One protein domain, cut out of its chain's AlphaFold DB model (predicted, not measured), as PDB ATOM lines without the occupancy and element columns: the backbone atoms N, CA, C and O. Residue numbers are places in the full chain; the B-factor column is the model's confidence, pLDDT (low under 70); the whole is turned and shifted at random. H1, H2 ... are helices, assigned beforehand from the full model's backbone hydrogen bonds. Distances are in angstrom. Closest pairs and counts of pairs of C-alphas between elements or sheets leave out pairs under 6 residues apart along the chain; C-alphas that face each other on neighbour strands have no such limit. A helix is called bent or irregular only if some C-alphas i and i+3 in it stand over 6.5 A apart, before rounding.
ATOM      1  N   ASN A 250     407.417 390.975 492.554       65.19
ATOM      2  CA  ASN A 250     408.277 391.960 491.873       65.19
ATOM      3  C   ASN A 250     409.161 392.804 492.820       65.19
ATOM      4  O   ASN A 250     409.438 393.969 492.545       65.19
ATOM      5  N   GLU A 251     409.598 392.235 493.950       67.00
ATOM      6  CA  GLU A 251     410.428 392.922 494.956       67.00
ATOM      7  C   GLU A 251     411.699 393.562 494.382       67.00
ATOM      8  O   GLU A 251     412.124 394.619 494.839       67.00
ATOM      9  N   ASP A 252     412.304 392.935 493.383       70.88
ATOM     10  CA  ASP A 252     413.513 393.410 492.726       70.88
ATOM     11  C   ASP A 252     413.249 394.582 491.771       70.88
ATOM     12  O   ASP A 252     413.984 395.566 491.820       70.88
ATOM     13  N   ASP A 253     412.163 394.539 490.992       81.19
ATOM     14  CA  ASP A 253     411.687 395.699 490.221       81.19
ATOM     15  C   ASP A 253     411.346 396.873 491.171       81.19
ATOM     16  O   ASP A 253     411.695 398.023 490.895       81.19
ATOM     17  N   LEU A 254     410.732 396.593 492.331       79.06
ATOM     18  CA  LEU A 254     410.423 397.581 493.381       79.06
ATOM     19  C   LEU A 254     411.659 398.118 494.118       79.06
ATOM     20  O   LEU A 254     411.584 399.194 494.709       79.06
ATOM     21  N   ALA A 255     412.768 397.378 494.119       83.50
ATOM     22  CA  ALA A 255     414.048 397.799 494.686       83.50
ATOM     23  C   ALA A 255     414.895 398.639 493.711       83.50
ATOM     24  O   ALA A 255     415.984 399.074 494.084       83.50
ATOM     25  N   GLY A 256     414.422 398.834 492.480       91.31
ATOM     26  CA  GLY A 256     414.998 399.747 491.496       91.31
ATOM     27  C   GLY A 256     413.902 400.517 490.768       91.31
ATOM     28  O   GLY A 256     413.064 401.163 491.403       91.31
ATOM     29  N   TRP A 257     413.860 400.374 489.439       94.12
ATOM     30  CA  TRP A 257     413.084 401.242 488.547       94.12
ATOM     31  C   TRP A 257     411.623 401.436 488.950       94.12
ATOM     32  O   TRP A 257     411.119 402.557 488.894       94.12
ATOM     33  N   GLN A 258     410.911 400.383 489.361       90.88
ATOM     34  CA  GLN A 258     409.496 400.511 489.694       90.88
ATOM     35  C   GLN A 258     409.317 401.290 491.002       90.88
ATOM     36  O   GLN A 258     408.392 402.094 491.102       90.88
ATOM     37  N   GLY A 259     410.202 401.093 491.982       89.44
ATOM     38  CA  GLY A 259     410.186 401.832 493.244       89.44
ATOM     39  C   GLY A 259     410.449 403.324 493.054       89.44
ATOM     40  O   GLY A 259     409.729 404.148 493.616       89.44
ATOM     41  N   ASP A 260     411.410 403.682 492.209       91.69
ATOM     42  CA  ASP A 260     411.761 405.084 491.959       91.69
ATOM     43  C   ASP A 260     410.718 405.806 491.100       91.69
ATOM     44  O   ASP A 260     410.405 406.983 491.312       91.69
ATOM     45  N   VAL A 261     410.118 405.079 490.159       91.31
ATOM     46  CA  VAL A 261     409.099 405.606 489.253       91.31
ATOM     47  C   VAL A 261     407.727 405.750 489.924       91.31
ATOM     48  O   VAL A 261     407.052 406.762 489.715       91.31
ATOM     49  N   ALA A 262     407.304 404.753 490.704       87.06
ATOM     50  CA  ALA A 262     405.948 404.645 491.254       87.06
ATOM     51  C   ALA A 262     405.874 404.859 492.777       87.06
ATOM     52  O   ALA A 262     404.785 404.972 493.342       87.06
ATOM     53  N   GLY A 263     407.017 404.929 493.458       84.88
ATOM     54  CA  GLY A 263     407.079 404.873 494.911       84.88
ATOM     55  C   GLY A 263     406.886 403.445 495.426       84.88
ATOM     56  O   GLY A 263     406.389 402.550 494.740       84.88
ATOM     57  N   THR A 264     407.270 403.214 496.678       79.56
ATOM     58  CA  THR A 264     407.121 401.904 497.323       79.56
ATOM     59  C   THR A 264     406.886 402.055 498.820       79.56
ATOM     60  O   THR A 264     407.466 402.922 499.471       79.56
ATOM     61  N   MET A 265     405.994 401.234 499.383       72.38
ATOM     62  CA  MET A 265     405.710 401.173 500.829       72.38
ATOM     63  C   MET A 265     405.443 402.535 501.506       72.38
ATOM     64  O   MET A 265     405.846 402.769 502.644       72.38
ATOM     65  N   GLY A 266     404.754 403.448 500.814       73.00
ATOM     66  CA  GLY A 266     404.430 404.785 501.329       73.00
ATOM     67  C   GLY A 266     405.544 405.825 501.175       73.00
ATOM     68  O   GLY A 266     405.349 406.974 501.574       73.00
ATOM     69  N   LEU A 267     406.685 405.459 500.582       79.94
ATOM     70  CA  LEU A 267     407.677 406.416 500.100       79.94
ATOM     71  C   LEU A 267     407.233 406.976 498.740       79.94
ATOM     72  O   LEU A 267     406.782 406.204 497.889       79.94
ATOM     73  N   PRO A 268     407.340 408.300 498.529       82.81
ATOM     74  CA  PRO A 268     406.992 408.906 497.252       82.81
ATOM     75  C   PRO A 268     407.991 408.497 496.159       82.81
ATOM     76  O   PRO A 268     409.150 408.217 496.478       82.81
ATOM     77  N   PRO A 269     407.577 408.517 494.881       87.44
ATOM     78  CA  PRO A 269     408.488 408.297 493.765       87.44
ATOM     79  C   PRO A 269     409.588 409.368 493.738       87.44
ATOM     80  O   PRO A 269     409.343 410.548 494.009       87.44
ATOM     81  N   SER A 270     410.800 408.963 493.375       89.50
ATOM     82  CA  SER A 270     411.978 409.819 493.273       89.50
ATOM     83  C   SER A 270     412.872 409.283 492.166       89.50
ATOM     84  O   SER A 270     413.600 408.332 492.391       89.50
ATOM     85  N   LEU A 271     412.829 409.912 490.993       92.06
ATOM     86  CA  LEU A 271     413.600 409.472 489.836       92.06
ATOM     87  C   LEU A 271     414.440 410.627 489.277       92.06
ATOM     88  O   LEU A 271     413.916 411.540 488.630       92.06
ATOM     89  N   GLY A 272     415.746 410.591 489.550       93.81
ATOM     90  CA  GLY A 272     416.756 411.450 488.928       93.81
ATOM     91  C   GLY A 272     417.395 410.817 487.687       93.81
ATOM     92  O   GLY A 272     417.146 409.662 487.351       93.81
ATOM     93  N   ASN A 273     418.260 411.565 486.992       94.94
ATOM     94  CA  ASN A 273     419.036 411.008 485.869       94.94
ATOM     95  C   ASN A 273     420.073 409.972 486.336       94.94
ATOM     96  O   ASN A 273     420.453 409.086 485.573       94.94
ATOM     97  N   ASP A 274     420.562 410.112 487.564       96.12
ATOM     98  CA  ASP A 274     421.458 409.159 488.203       96.12
ATOM     99  C   ASP A 274     420.761 407.839 488.530       96.12
ATOM    100  O   ASP A 274     421.315 406.791 488.188       96.12
ATOM    101  N   ASP A 275     419.551 407.907 489.088       96.31
ATOM    102  CA  ASP A 275     418.704 406.746 489.385       96.31
ATOM    103  C   ASP A 275     418.207 406.072 488.094       96.31
ATOM    104  O   ASP A 275     418.439 404.883 487.903       96.31
ATOM    105  N   TYR A 276     417.696 406.828 487.109       96.88
ATOM    106  CA  TYR A 276     417.288 406.277 485.803       96.88
ATOM    107  C   TYR A 276     418.392 405.451 485.132       96.88
ATOM    108  O   TYR A 276     418.152 404.358 484.616       96.88
ATOM    109  N   ARG A 277     419.631 405.956 485.123       97.19
ATOM    110  CA  ARG A 277     420.758 405.192 484.577       97.19
ATOM    111  C   ARG A 277     421.096 403.995 485.460       97.19
ATOM    112  O   ARG A 277     421.394 402.938 484.916       97.19
ATOM    113  N   SER A 278     421.072 404.172 486.780       97.81
ATOM    114  CA  SER A 278     421.386 403.141 487.775       97.81
ATOM    115  C   SER A 278     420.439 401.949 487.656       97.81
ATOM    116  O   SER A 278     420.896 400.817 487.550       97.81
ATOM    117  N   ASP A 279     419.141 402.205 487.577       98.00
ATOM    118  CA  ASP A 279     418.089 401.203 487.460       98.00
ATOM    119  C   ASP A 279     418.212 400.351 486.198       98.00
ATOM    120  O   ASP A 279     418.200 399.116 486.241       98.00
ATOM    121  N   LEU A 280     418.378 401.014 485.050       98.38
ATOM    122  CA  LEU A 280     418.557 400.338 483.770       98.38
ATOM    123  C   LEU A 280     419.875 399.550 483.754       98.38
ATOM    124  O   LEU A 280     419.910 398.409 483.282       98.38
ATOM    125  N   ASP A 281     420.961 400.137 484.266       98.50
ATOM    126  CA  ASP A 281     422.273 399.488 484.349       98.50
ATOM    127  C   ASP A 281     422.225 398.273 485.284       98.50
ATOM    128  O   ASP A 281     422.788 397.233 484.945       98.50
ATOM    129  N   ALA A 282     421.504 398.351 486.406       98.12
ATOM    130  CA  ALA A 282     421.359 397.266 487.369       98.12
ATOM    131  C   ALA A 282     420.737 396.021 486.731       98.12
ATOM    132  O   ALA A 282     421.330 394.939 486.790       98.12
ATOM    133  N   VAL A 283     419.593 396.181 486.059       97.69
ATOM    134  CA  VAL A 283     418.889 395.085 485.372       97.69
ATOM    135  C   VAL A 283     419.760 394.493 484.263       97.69
ATOM    136  O   VAL A 283     419.871 393.269 484.138       97.69
ATOM    137  N   ASN A 284     420.425 395.344 483.480       98.38
ATOM    138  CA  ASN A 284     421.272 394.915 482.368       98.38
ATOM    139  C   ASN A 284     422.514 394.153 482.832       98.38
ATOM    140  O   ASN A 284     422.802 393.056 482.346       98.38
ATOM    141  N   ILE A 285     423.249 394.719 483.787       98.25
ATOM    142  CA  ILE A 285     424.462 394.119 484.339       98.25
ATOM    143  C   ILE A 285     424.103 392.811 485.040       98.25
ATOM    144  O   ILE A 285     424.745 391.799 484.754       98.25
ATOM    145  N   TYR A 286     423.044 392.789 485.863       97.19
ATOM    146  CA  TYR A 286     422.544 391.574 486.511       97.19
ATOM    147  C   TYR A 286     422.262 390.457 485.507       97.19
ATOM    148  O   TYR A 286     422.770 389.344 485.667       97.19
ATOM    149  N   ASN A 287     421.517 390.744 484.438       96.75
ATOM    150  CA  ASN A 287     421.158 389.725 483.457       96.75
ATOM    151  C   ASN A 287     422.363 389.143 482.709       96.75
ATOM    152  O   ASN A 287     422.350 387.951 482.393       96.75
ATOM    153  N   LYS A 288     423.423 389.930 482.489       96.06
ATOM    154  CA  LYS A 288     424.679 389.436 481.905       96.06
ATOM    155  C   LYS A 288     425.483 388.585 482.892       96.06
ATOM    156  O   LYS A 288     426.051 387.570 482.509       96.06
ATOM    157  N   MET A 289     425.495 388.940 484.175       95.81
ATOM    158  CA  MET A 289     426.335 388.264 485.173       95.81
ATOM    159  C   MET A 289     425.655 387.120 485.944       95.81
ATOM    160  O   MET A 289     426.343 386.354 486.625       95.81
ATOM    161  N   LYS A 290     424.322 386.965 485.875       92.31
ATOM    162  CA  LYS A 290     423.561 385.961 486.659       92.31
ATOM    163  C   LYS A 290     424.042 384.517 486.454       92.31
ATOM    164  O   LYS A 290     423.925 383.688 487.360       92.31
ATOM    165  N   ASN A 291     424.655 384.241 485.301       90.25
ATOM    166  CA  ASN A 291     425.200 382.933 484.934       90.25
ATOM    167  C   ASN A 291     426.681 382.735 485.309       90.25
ATOM    168  O   ASN A 291     427.209 381.646 485.099       90.25
ATOM    169  N   GLY A 292     427.329 383.727 485.928       91.56
ATOM    170  CA  GLY A 292     428.671 383.593 486.498       91.56
ATOM    171  C   GLY A 292     429.779 384.366 485.786       91.56
ATOM    172  O   GLY A 292     430.926 384.228 486.204       91.56
ATOM    173  N   ASP A 293     429.471 385.186 484.779       96.69
ATOM    174  CA  ASP A 293     430.457 386.105 484.200       96.69
ATOM    175  C   ASP A 293     430.917 387.134 485.243       96.69
ATOM    176  O   ASP A 293     430.139 387.580 486.092       96.69
ATOM    177  N   SER A 294     432.203 387.486 485.209       97.94
ATOM    178  CA  SER A 294     432.822 388.337 486.230       97.94
ATOM    179  C   SER A 294     432.316 389.780 486.165       97.94
ATOM    180  O   SER A 294     432.089 390.312 485.076       97.94
ATOM    181  N   VAL A 295     432.230 390.471 487.313       97.56
ATOM    182  CA  VAL A 295     431.928 391.921 487.342       97.56
ATOM    183  C   VAL A 295     432.861 392.700 486.417       97.56
ATOM    184  O   VAL A 295     432.414 393.612 485.728       97.56
ATOM    185  N   VAL A 296     434.146 392.338 486.369       98.00
ATOM    186  CA  VAL A 296     435.145 393.012 485.528       98.00
ATOM    187  C   VAL A 296     434.818 392.865 484.043       98.00
ATOM    188  O   VAL A 296     434.814 393.862 483.320       98.00
ATOM    189  N   ASP A 297     434.528 391.651 483.576       96.75
ATOM    190  CA  ASP A 297     434.232 391.402 482.162       96.75
ATOM    191  C   ASP A 297     432.883 392.001 481.748       96.75
ATOM    192  O   ASP A 297     432.779 392.636 480.693       96.75
ATOM    193  N   VAL A 298     431.862 391.858 482.598       98.12
ATOM    194  CA  VAL A 298     430.518 392.381 482.327       98.12
ATOM    195  C   VAL A 298     430.511 393.904 482.337       98.12
ATOM    196  O   VAL A 298     430.007 394.500 481.394       98.12
ATOM    197  N   THR A 299     431.128 394.547 483.333       97.56
ATOM    198  CA  THR A 299     431.212 396.017 483.403       97.56
ATOM    199  C   THR A 299     431.905 396.576 482.161       97.56
ATOM    200  O   THR A 299     431.392 397.493 481.526       97.56
ATOM    201  N   ASN A 300     433.040 395.990 481.767       96.00
ATOM    202  CA  ASN A 300     433.774 396.440 480.588       96.00
ATOM    203  C   ASN A 300     432.953 396.298 479.304       96.00
ATOM    204  O   ASN A 300     432.853 397.251 478.539       96.00
ATOM    205  N   SER A 301     432.381 395.115 479.065       95.94
ATOM    206  CA  SER A 301     431.644 394.830 477.828       95.94
ATOM    207  C   SER A 301     430.320 395.587 477.745       95.94
ATOM    208  O   SER A 301     429.963 396.072 476.673       95.94
ATOM    209  N   TYR A 302     429.616 395.744 478.867       97.94
ATOM    210  CA  TYR A 302     428.375 396.503 478.932       97.94
ATOM    211  C   TYR A 302     428.602 397.979 478.598       97.94
ATOM    212  O   TYR A 302     427.961 398.509 477.689       97.94
ATOM    213  N   TYR A 303     429.546 398.636 479.280       97.31
ATOM    214  CA  TYR A 303     429.785 400.058 479.046       97.31
ATOM    215  C   TYR A 303     430.464 400.343 477.706       97.31
ATOM    216  O   TYR A 303     430.205 401.389 477.121       97.31
ATOM    217  N   ASP A 304     431.220 399.392 477.151       92.44
ATOM    218  CA  ASP A 304     431.671 399.452 475.757       92.44
ATOM    219  C   ASP A 304     430.492 399.570 474.775       92.44
ATOM    220  O   ASP A 304     430.551 400.353 473.826       92.44
ATOM    221  N   SER A 305     429.417 398.810 474.992       92.75
ATOM    222  CA  SER A 305     428.210 398.879 474.160       92.75
ATOM    223  C   SER A 305     427.430 400.174 474.389       92.75
ATOM    224  O   SER A 305     427.002 400.805 473.424       92.75
ATOM    225  N   VAL A 306     427.304 400.621 475.646       91.25
ATOM    226  CA  VAL A 306     426.677 401.915 475.985       91.25
ATOM    227  C   VAL A 306     427.405 403.087 475.316       91.25
ATOM    228  O   VAL A 306     426.764 404.030 474.862       91.25
ATOM    229  N   GLU A 307     428.736 403.042 475.246       88.31
ATOM    230  CA  GLU A 307     429.555 404.084 474.617       88.31
ATOM    231  C   GLU A 307     429.472 404.060 473.086       88.31
ATOM    232  O   GLU A 307     429.483 405.116 472.454       88.31
ATOM    233  N   ARG A 308     429.392 402.870 472.477       85.94
ATOM    234  CA  ARG A 308     429.398 402.706 471.014       85.94
ATOM    235  C   ARG A 308     428.026 402.873 470.370       85.94
ATOM    236  O   ARG A 308     427.961 403.193 469.184       85.94
ATOM    237  N   THR A 309     426.946 402.633 471.105       86.69
ATOM    238  CA  THR A 309     425.599 402.554 470.533       86.69
ATOM    239  C   THR A 309     424.629 403.437 471.310       86.69
ATOM    240  O   THR A 309     424.260 403.152 472.449       86.69
ATOM    241  N   SER A 310     424.183 404.518 470.661       86.69
ATOM    242  CA  SER A 310     423.140 405.392 471.209       86.69
ATOM    243  C   SER A 310     421.876 404.584 471.508       86.69
ATOM    244  O   SER A 310     421.471 403.745 470.707       86.69
ATOM    245  N   GLY A 311     421.271 404.812 472.673       89.06
ATOM    246  CA  GLY A 311     420.058 404.107 473.086       89.06
ATOM    247  C   GLY A 311     420.243 402.672 473.590       89.06
ATOM    248  O   GLY A 311     419.273 402.078 474.061       89.06
ATOM    249  N   TYR A 312     421.468 402.126 473.573       94.50
ATOM    250  CA  TYR A 312     421.734 400.737 473.971       94.50
ATOM    251  C   TYR A 312     421.234 400.404 475.381       94.50
ATOM    252  O   TYR A 312     420.619 399.363 475.582       94.50
ATOM    253  N   ARG A 313     421.439 401.311 476.346       97.12
ATOM    254  CA  ARG A 313     421.001 401.134 477.742       97.12
ATOM    255  C   ARG A 313     419.500 400.837 477.852       97.12
ATOM    256  O   ARG A 313     419.127 399.853 478.485       97.12
ATOM    257  N   ALA A 314     418.663 401.679 477.241       96.88
ATOM    258  CA  ALA A 314     417.209 401.541 477.277       96.88
ATOM    259  C   ALA A 314     416.747 400.313 476.487       96.88
ATOM    260  O   ALA A 314     415.913 399.550 476.966       96.88
ATOM    261  N   TYR A 315     417.337 400.078 475.313       96.50
ATOM    262  CA  TYR A 315     417.014 398.916 474.493       96.50
ATOM    263  C   TYR A 315     417.281 397.593 475.222       96.50
ATOM    264  O   TYR A 315     416.397 396.743 475.317       96.50
ATOM    265  N   GLU A 316     418.490 397.439 475.767       97.62
ATOM    266  CA  GLU A 316     418.903 396.247 476.507       97.62
ATOM    267  C   GLU A 316     418.035 396.052 477.762       97.62
ATOM    268  O   GLU A 316     417.647 394.925 478.068       97.62
ATOM    269  N   PHE A 317     417.660 397.141 478.446       98.38
ATOM    270  CA  PHE A 317     416.776 397.078 479.613       98.38
ATOM    271  C   PHE A 317     415.414 396.495 479.246       98.38
ATOM    272  O   PHE A 317     414.981 395.517 479.852       98.38
ATOM    273  N   VAL A 318     414.768 397.038 478.210       97.62
ATOM    274  CA  VAL A 318     413.462 396.550 477.746       97.62
ATOM    275  C   VAL A 318     413.550 395.081 477.336       97.62
ATOM    276  O   VAL A 318     412.687 394.290 477.712       97.62
ATOM    277  N   GLN A 319     414.610 394.686 476.623       96.75
ATOM    278  CA  GLN A 319     414.825 393.278 476.294       96.75
ATOM    279  C   GLN A 319     414.925 392.405 477.543       96.75
ATOM    280  O   GLN A 319     414.282 391.361 477.602       96.75
ATOM    281  N   ASN A 320     415.689 392.820 478.552       96.50
ATOM    282  CA  ASN A 320     415.865 392.048 479.780       96.50
ATOM    283  C   ASN A 320     414.570 391.925 480.595       96.50
ATOM    284  O   ASN A 320     414.262 390.834 481.074       96.50
ATOM    285  N   ILE A 321     413.777 392.997 480.685       94.19
ATOM    286  CA  ILE A 321     412.440 392.977 481.301       94.19
ATOM    287  C   ILE A 321     411.502 392.006 480.567       94.19
ATOM    288  O   ILE A 321     410.671 391.345 481.190       94.19
ATOM    289  N   GLY A 322     411.654 391.889 479.248       94.56
ATOM    290  CA  GLY A 322     410.915 390.959 478.398       94.56
ATOM    291  C   GLY A 322     411.536 389.570 478.250       94.56
ATOM    292  O   GLY A 322     411.162 388.853 477.324       94.56
ATOM    293  N   GLU A 323     412.482 389.175 479.109       93.44
ATOM    294  CA  GLU A 323     413.169 387.872 479.045       93.44
ATOM    295  C   GLU A 323     413.859 387.596 477.688       93.44
ATOM    296  O   GLU A 323     413.925 386.462 477.216       93.44
ATOM    297  N   GLY A 324     414.384 388.642 477.052       92.56
ATOM    298  CA  GLY A 324     415.027 388.607 475.738       92.56
ATOM    299  C   GLY A 324     414.122 389.036 474.578       92.56
ATOM    300  O   GLY A 324     414.620 389.215 473.468       92.56
ATOM    301  N   ASP A 325     412.823 389.244 474.811       96.00
ATOM    302  CA  ASP A 325     411.882 389.753 473.811       96.00
ATOM    303  C   ASP A 325     411.530 391.222 474.088       96.00
ATOM    304  O   ASP A 325     410.859 391.558 475.062       96.00
ATOM    305  N   TYR A 326     411.954 392.110 473.188       94.75
ATOM    306  CA  TYR A 326     411.701 393.547 473.306       94.75
ATOM    307  C   TYR A 326     410.204 393.896 473.345       94.75
ATOM    308  O   TYR A 326     409.785 394.762 474.110       94.75
ATOM    309  N   THR A 327     409.380 393.221 472.538       96.62
ATOM    310  CA  THR A 327     407.933 393.482 472.471       96.62
ATOM    311  C   THR A 327     407.266 393.065 473.774       96.62
ATOM    312  O   THR A 327     406.459 393.812 474.324       96.62
ATOM    313  N   LYS A 328     407.648 391.899 474.309       97.44
ATOM    314  CA  LYS A 328     407.186 391.440 475.626       97.44
ATOM    315  C   LYS A 328     407.583 392.433 476.724       97.44
ATOM    316  O   LYS A 328     406.758 392.752 477.576       97.44
ATOM    317  N   GLY A 329     408.810 392.950 476.669       96.25
ATOM    318  CA  GLY A 329     409.309 393.960 477.601       96.25
ATOM    319  C   GLY A 329     408.502 395.255 477.560       96.25
ATOM    320  O   GLY A 329     408.027 395.713 478.598       96.25
ATOM    321  N   MET A 330     408.273 395.807 476.363       97.19
ATOM    322  CA  MET A 330     407.450 397.011 476.198       97.19
ATOM    323  C   MET A 330     406.022 396.804 476.697       97.19
ATOM    324  O   MET A 330     405.506 397.664 477.406       97.19
ATOM    325  N   ASN A 331     405.406 395.658 476.399       96.38
ATOM    326  CA  ASN A 331     404.060 395.352 476.883       96.38
ATOM    327  C   ASN A 331     404.004 395.326 478.419       96.38
ATOM    328  O   ASN A 331     403.116 395.955 478.994       96.38
ATOM    329  N   LYS A 332     404.975 394.683 479.094       93.94
ATOM    330  CA  LYS A 332     405.052 394.672 480.569       93.94
ATOM    331  C   LYS A 332     405.157 396.095 481.134       93.94
ATOM    332  O   LYS A 332     404.446 396.432 482.083       93.94
ATOM    333  N   LEU A 333     406.006 396.944 480.551       94.56
ATOM    334  CA  LEU A 333     406.156 398.340 480.982       94.56
ATOM    335  C   LEU A 333     404.867 399.149 480.771       94.56
ATOM    336  O   LEU A 333     404.428 399.857 481.676       94.56
ATOM    337  N   GLU A 334     404.223 399.015 479.611       94.50
ATOM    338  CA  GLU A 334     402.974 399.714 479.303       94.50
ATOM    339  C   GLU A 334     401.805 399.278 480.188       94.50
ATOM    340  O   GLU A 334     400.992 400.116 480.583       94.50
ATOM    341  N   GLU A 335     401.685 397.986 480.490       92.69
ATOM    342  CA  GLU A 335     400.667 397.470 481.407       92.69
ATOM    343  C   GLU A 335     400.887 398.004 482.824       92.69
ATOM    344  O   GLU A 335     399.947 398.511 483.440       92.69
ATOM    345  N   THR A 336     402.135 397.984 483.301       90.44
ATOM    346  CA  THR A 336     402.506 398.539 484.612       90.44
ATOM    347  C   THR A 336     402.175 400.031 484.687       90.44
ATOM    348  O   THR A 336     401.543 400.484 485.644       90.44
ATOM    349  N   TYR A 337     402.515 400.788 483.639       91.50
ATOM    350  CA  TYR A 337     402.186 402.207 483.519       91.50
ATOM    351  C   TYR A 337     400.672 402.451 483.555       91.50
ATOM    352  O   TYR A 337     400.198 403.250 484.361       91.50
ATOM    353  N   LYS A 338     399.892 401.733 482.732       90.94
ATOM    354  CA  LYS A 338     398.424 401.865 482.670       90.94
ATOM    355  C   LYS A 338     397.770 401.589 484.024       90.94
ATOM    356  O   LYS A 338     396.871 402.327 484.426       90.94
ATOM    357  N   LEU A 339     398.221 400.553 484.732       87.75
ATOM    358  CA  LEU A 339     397.720 400.228 486.068       87.75
ATOM    359  C   LEU A 339     398.023 401.353 487.063       87.75
ATOM    360  O   LEU A 339     397.122 401.791 487.785       87.75
ATOM    361  N   TYR A 340     399.250 401.872 487.055       87.31
ATOM    362  CA  TYR A 340     399.654 402.947 487.953       87.31
ATOM    363  C   TYR A 340     398.856 404.233 487.700       87.31
ATOM    364  O   TYR A 340     398.203 404.738 488.614       87.31
ATOM    365  N   VAL A 341     398.804 404.714 486.454       87.75
ATOM    366  CA  VAL A 341     398.121 405.980 486.132       87.75
ATOM    367  C   VAL A 341     396.604 405.916 486.310       87.75
ATOM    368  O   VAL A 341     395.969 406.936 486.550       87.75
ATOM    369  N   SER A 342     396.000 404.724 486.246       88.50
ATOM    370  CA  SER A 342     394.561 404.562 486.493       88.50
ATOM    371  C   SER A 342     394.156 404.810 487.952       88.50
ATOM    372  O   SER A 342     392.983 405.055 488.233       88.50
ATOM    373  N   SER A 343     395.118 404.749 488.876       85.75
ATOM    374  CA  SER A 343     394.902 404.841 490.325       85.75
ATOM    375  C   SER A 343     395.544 406.076 490.970       85.75
ATOM    376  O   SER A 343     395.383 406.281 492.172       85.75
ATOM    377  N   HIS A 344     396.223 406.915 490.183       87.12
ATOM    378  CA  HIS A 344     397.011 408.052 490.658       87.12
ATOM    379  C   HIS A 344     396.699 409.324 489.863       87.12
ATOM    380  O   HIS A 344     396.255 409.278 488.717       87.12
ATOM    381  N   SER A 345     396.923 410.491 490.471       82.62
ATOM    382  CA  SER A 345     396.799 411.770 489.768       82.62
ATOM    383  C   SER A 345     397.914 411.950 488.726       82.62
ATOM    384  O   SER A 345     398.955 411.291 488.782       82.62
ATOM    385  N   SER A 346     397.741 412.896 487.798       78.75
ATOM    386  CA  SER A 346     398.793 413.256 486.833       78.75
ATOM    387  C   SER A 346     400.076 413.742 487.517       78.75
ATOM    388  O   SER A 346     401.173 413.422 487.074       78.75
ATOM    389  N   GLU A 347     399.964 414.457 488.642       79.88
ATOM    390  CA  GLU A 347     401.128 414.896 489.424       79.88
ATOM    391  C   GLU A 347     401.902 413.699 489.992       79.88
ATOM    392  O   GLU A 347     403.122 413.627 489.863       79.88
ATOM    393  N   GLN A 348     401.188 412.711 490.535       80.62
ATOM    394  CA  GLN A 348     401.771 411.464 491.044       80.62
ATOM    395  C   GLN A 348     402.337 410.566 489.931       80.62
ATOM    396  O   GLN A 348     403.155 409.691 490.209       80.62
ATOM    397  N   SER A 349     401.907 410.785 488.686       85.12
ATOM    398  CA  SER A 349     402.292 410.003 487.504       85.12
ATOM    399  C   SER A 349     403.448 410.599 486.709       85.12
ATOM    400  O   SER A 349     403.996 409.920 485.843       85.12
ATOM    401  N   SER A 350     403.881 411.826 487.020       87.44
ATOM    402  CA  SER A 350     404.872 412.547 486.213       87.44
ATOM    403  C   SER A 350     406.210 411.809 486.069       87.44
ATOM    404  O   SER A 350     406.784 411.799 484.981       87.44
ATOM    405  N   ASN A 351     406.705 411.151 487.126       89.94
ATOM    406  CA  ASN A 351     407.949 410.371 487.036       89.94
ATOM    407  C   ASN A 351     407.793 409.163 486.104       89.94
ATOM    408  O   ASN A 351     408.684 408.898 485.298       89.94
ATOM    409  N   PHE A 352     406.644 408.483 486.152       92.00
ATOM    410  CA  PHE A 352     406.343 407.359 485.264       92.00
ATOM    411  C   PHE A 352     406.202 407.813 483.813       92.00
ATOM    412  O   PHE A 352     406.792 407.215 482.916       92.00
ATOM    413  N   GLU A 353     405.511 408.921 483.568       91.06
ATOM    414  CA  GLU A 353     405.404 409.503 482.229       91.06
ATOM    415  C   GLU A 353     406.778 409.842 481.635       91.06
ATOM    416  O   GLU A 353     407.069 409.466 480.497       91.06
ATOM    417  N   LYS A 354     407.653 410.493 482.415       92.12
ATOM    418  CA  LYS A 354     409.031 410.801 481.997       92.12
ATOM    419  C   LYS A 354     409.836 409.540 481.714       92.12
ATOM    420  O   LYS A 354     410.501 409.466 480.684       92.12
ATOM    421  N   PHE A 355     409.747 408.544 482.593       94.88
ATOM    422  CA  PHE A 355     410.414 407.260 482.414       94.88
ATOM    423  C   PHE A 355     409.972 406.572 481.118       94.88
ATOM    424  O   PHE A 355     410.809 406.220 480.289       94.88
ATOM    425  N   MET A 356     408.660 406.448 480.884       94.81
ATOM    426  CA  MET A 356     408.131 405.833 479.662       94.81
ATOM    427  C   MET A 356     408.547 406.605 478.413       94.81
ATOM    428  O   MET A 356     408.930 405.989 477.418       94.81
ATOM    429  N   ASN A 357     408.534 407.941 478.463       93.31
ATOM    430  CA  ASN A 357     409.001 408.765 477.353       93.31
ATOM    431  C   ASN A 357     410.487 408.517 477.051       93.31
ATOM    432  O   ASN A 357     410.844 408.331 475.885       93.31
ATOM    433  N   ALA A 358     411.329 408.456 478.083       94.19
ATOM    434  CA  ALA A 358     412.753 408.187 477.943       94.19
ATOM    435  C   ALA A 358     413.018 406.804 477.338       94.19
ATOM    436  O   ALA A 358     413.793 406.697 476.385       94.19
ATOM    437  N   ILE A 359     412.318 405.765 477.809       95.62
ATOM    438  CA  ILE A 359     412.421 404.403 477.266       95.62
ATOM    439  C   ILE A 359     412.007 404.355 475.791       95.62
ATOM    440  O   ILE A 359     412.772 403.872 474.957       95.62
ATOM    441  N   GLN A 360     410.837 404.903 475.443       93.12
ATOM    442  CA  GLN A 360     410.298 404.867 474.075       93.12
ATOM    443  C   GLN A 360     411.189 405.583 473.052       93.12
ATOM    444  O   GLN A 360     411.221 405.198 471.884       93.12
ATOM    445  N   HIS A 361     411.920 406.611 473.484       92.06
ATOM    446  CA  HIS A 361     412.823 407.387 472.630       92.06
ATOM    447  C   HIS A 361     414.297 407.005 472.814       92.06
ATOM    448  O   HIS A 361     415.181 407.694 472.296       92.06
ATOM    449  N   PHE A 362     414.571 405.921 473.548       91.56
ATOM    450  CA  PHE A 362     415.909 405.425 473.859       91.56
ATOM    451  C   PHE A 362     416.839 406.492 474.457       91.56
ATOM    452  O   PHE A 362     418.029 406.549 474.136       91.56
TER     453      PHE A 362
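What this domain is: This is residues 250 to 362 of the 375 residues of the protein "ATP-binding protein" of Streptococcus sp. (UniProt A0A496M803). Two layers of mostly crossed helices make an elongated body: H2 and H3 form one layer and H5, H6 and H7 the other, with H3 crossing H5 and H2 packing on H7, while H6 and H7 lie side by side as a helical hairpin and H4 joins the two layers at the end of the long axis away from the link between H6 and H7. H1 is a short piece near H2. The printed part has 113 residues with seven named helices, H1 to H7 in order along the chain, and no named strand; the class is all helix. It is compact, with a radius of gyration of the C-alphas of 14.2 A, and the C-alphas span 43 by 26 by 23 A.

Where its parts are: The longest helix, H6, covers residues 326 to 343 and measures 26.4 A; its first C-alpha, of Tyr 326, is at (411.701, 393.547, 473.306). H7 covers residues 346 to 360 over 19.1 A, ending at C-alpha 360 at (410.298, 404.867, 474.075); it is irregular, with C-alphas 348 and 351 7.4 A apart. H5 is residues 312 to 321, 14.2 A, and H4 is residues 295 to 308, 19.7 A. H3, residues 273 to 289, measures 23.9 A. H2 is residues 257 to 262, and H1 is residues 251 to 254, beginning at C-alpha 251 at (410.428, 392.922, 494.956).

How they stand to each other: H6 and H7 form a helical hairpin, opposite ways at a shallow tilt of 9 degrees; their closest C-alphas, of Val 341 and Ser 349, are 6.0 A apart. H6 touches H5 with residues 326 to 332 alone, about perpendicular at 78 degrees, closest at the C-alphas of Gln 319 and Tyr 326, 4.3 A. H5 is the hub, touching four helices. It touches H3 at a steep tilt of 60 degrees, the C-alphas of Leu 280 and Phe 317 being closest at 5.6 A. H5 and H7 only just touch, with 3 pairs of C-alphas within 8 A, the closest being Ala 314 and Ile 359 at 5.6 A. H4 and H5 touch only at the corner, and only just, with 3 pairs of C-alphas within 8 A; the closest are those of Val 306 and Tyr 312, 5.5 A. H3 touches H4 with residues 285 to 289 alone, at a steep tilt of 56 degrees, closest at the C-alphas of Met 289 and Val 298, 6.5 A. H2 and H3 form a helical hairpin at a steep tilt of 39 degrees; the C-alphas of Trp 257 and Asp 279 are closest, 5.1 A. H2 touches H7 at a shallow tilt of 32 degrees, only just short of steep, closest at the C-alphas of Val 261 and Phe 352, 5.2 A. H1 is close to H2 but not clearly touching, the closest C-alphas, of Asp 253 and Gly 259, being 7.0 A apart. Among the pairs that stay apart are H3 and H6, and H4 and H7. Every O i to N i+4 pair is within hydrogen-bond range in H2, H3, H4 and H5, against 13 of 14 in H6 and 9 of 11 in H7; H1 is too short for such a pair.

The domain as a whole: The two C-alphas farthest apart, of Asp 297 and Ser 345, are 43.3 A apart. The printed part has no cut. No link is long: the one from H2 to H3 is short, and the others are tight. The mean pLDDT of the printed part is 91.4, and residues 250 to 251 are under 70.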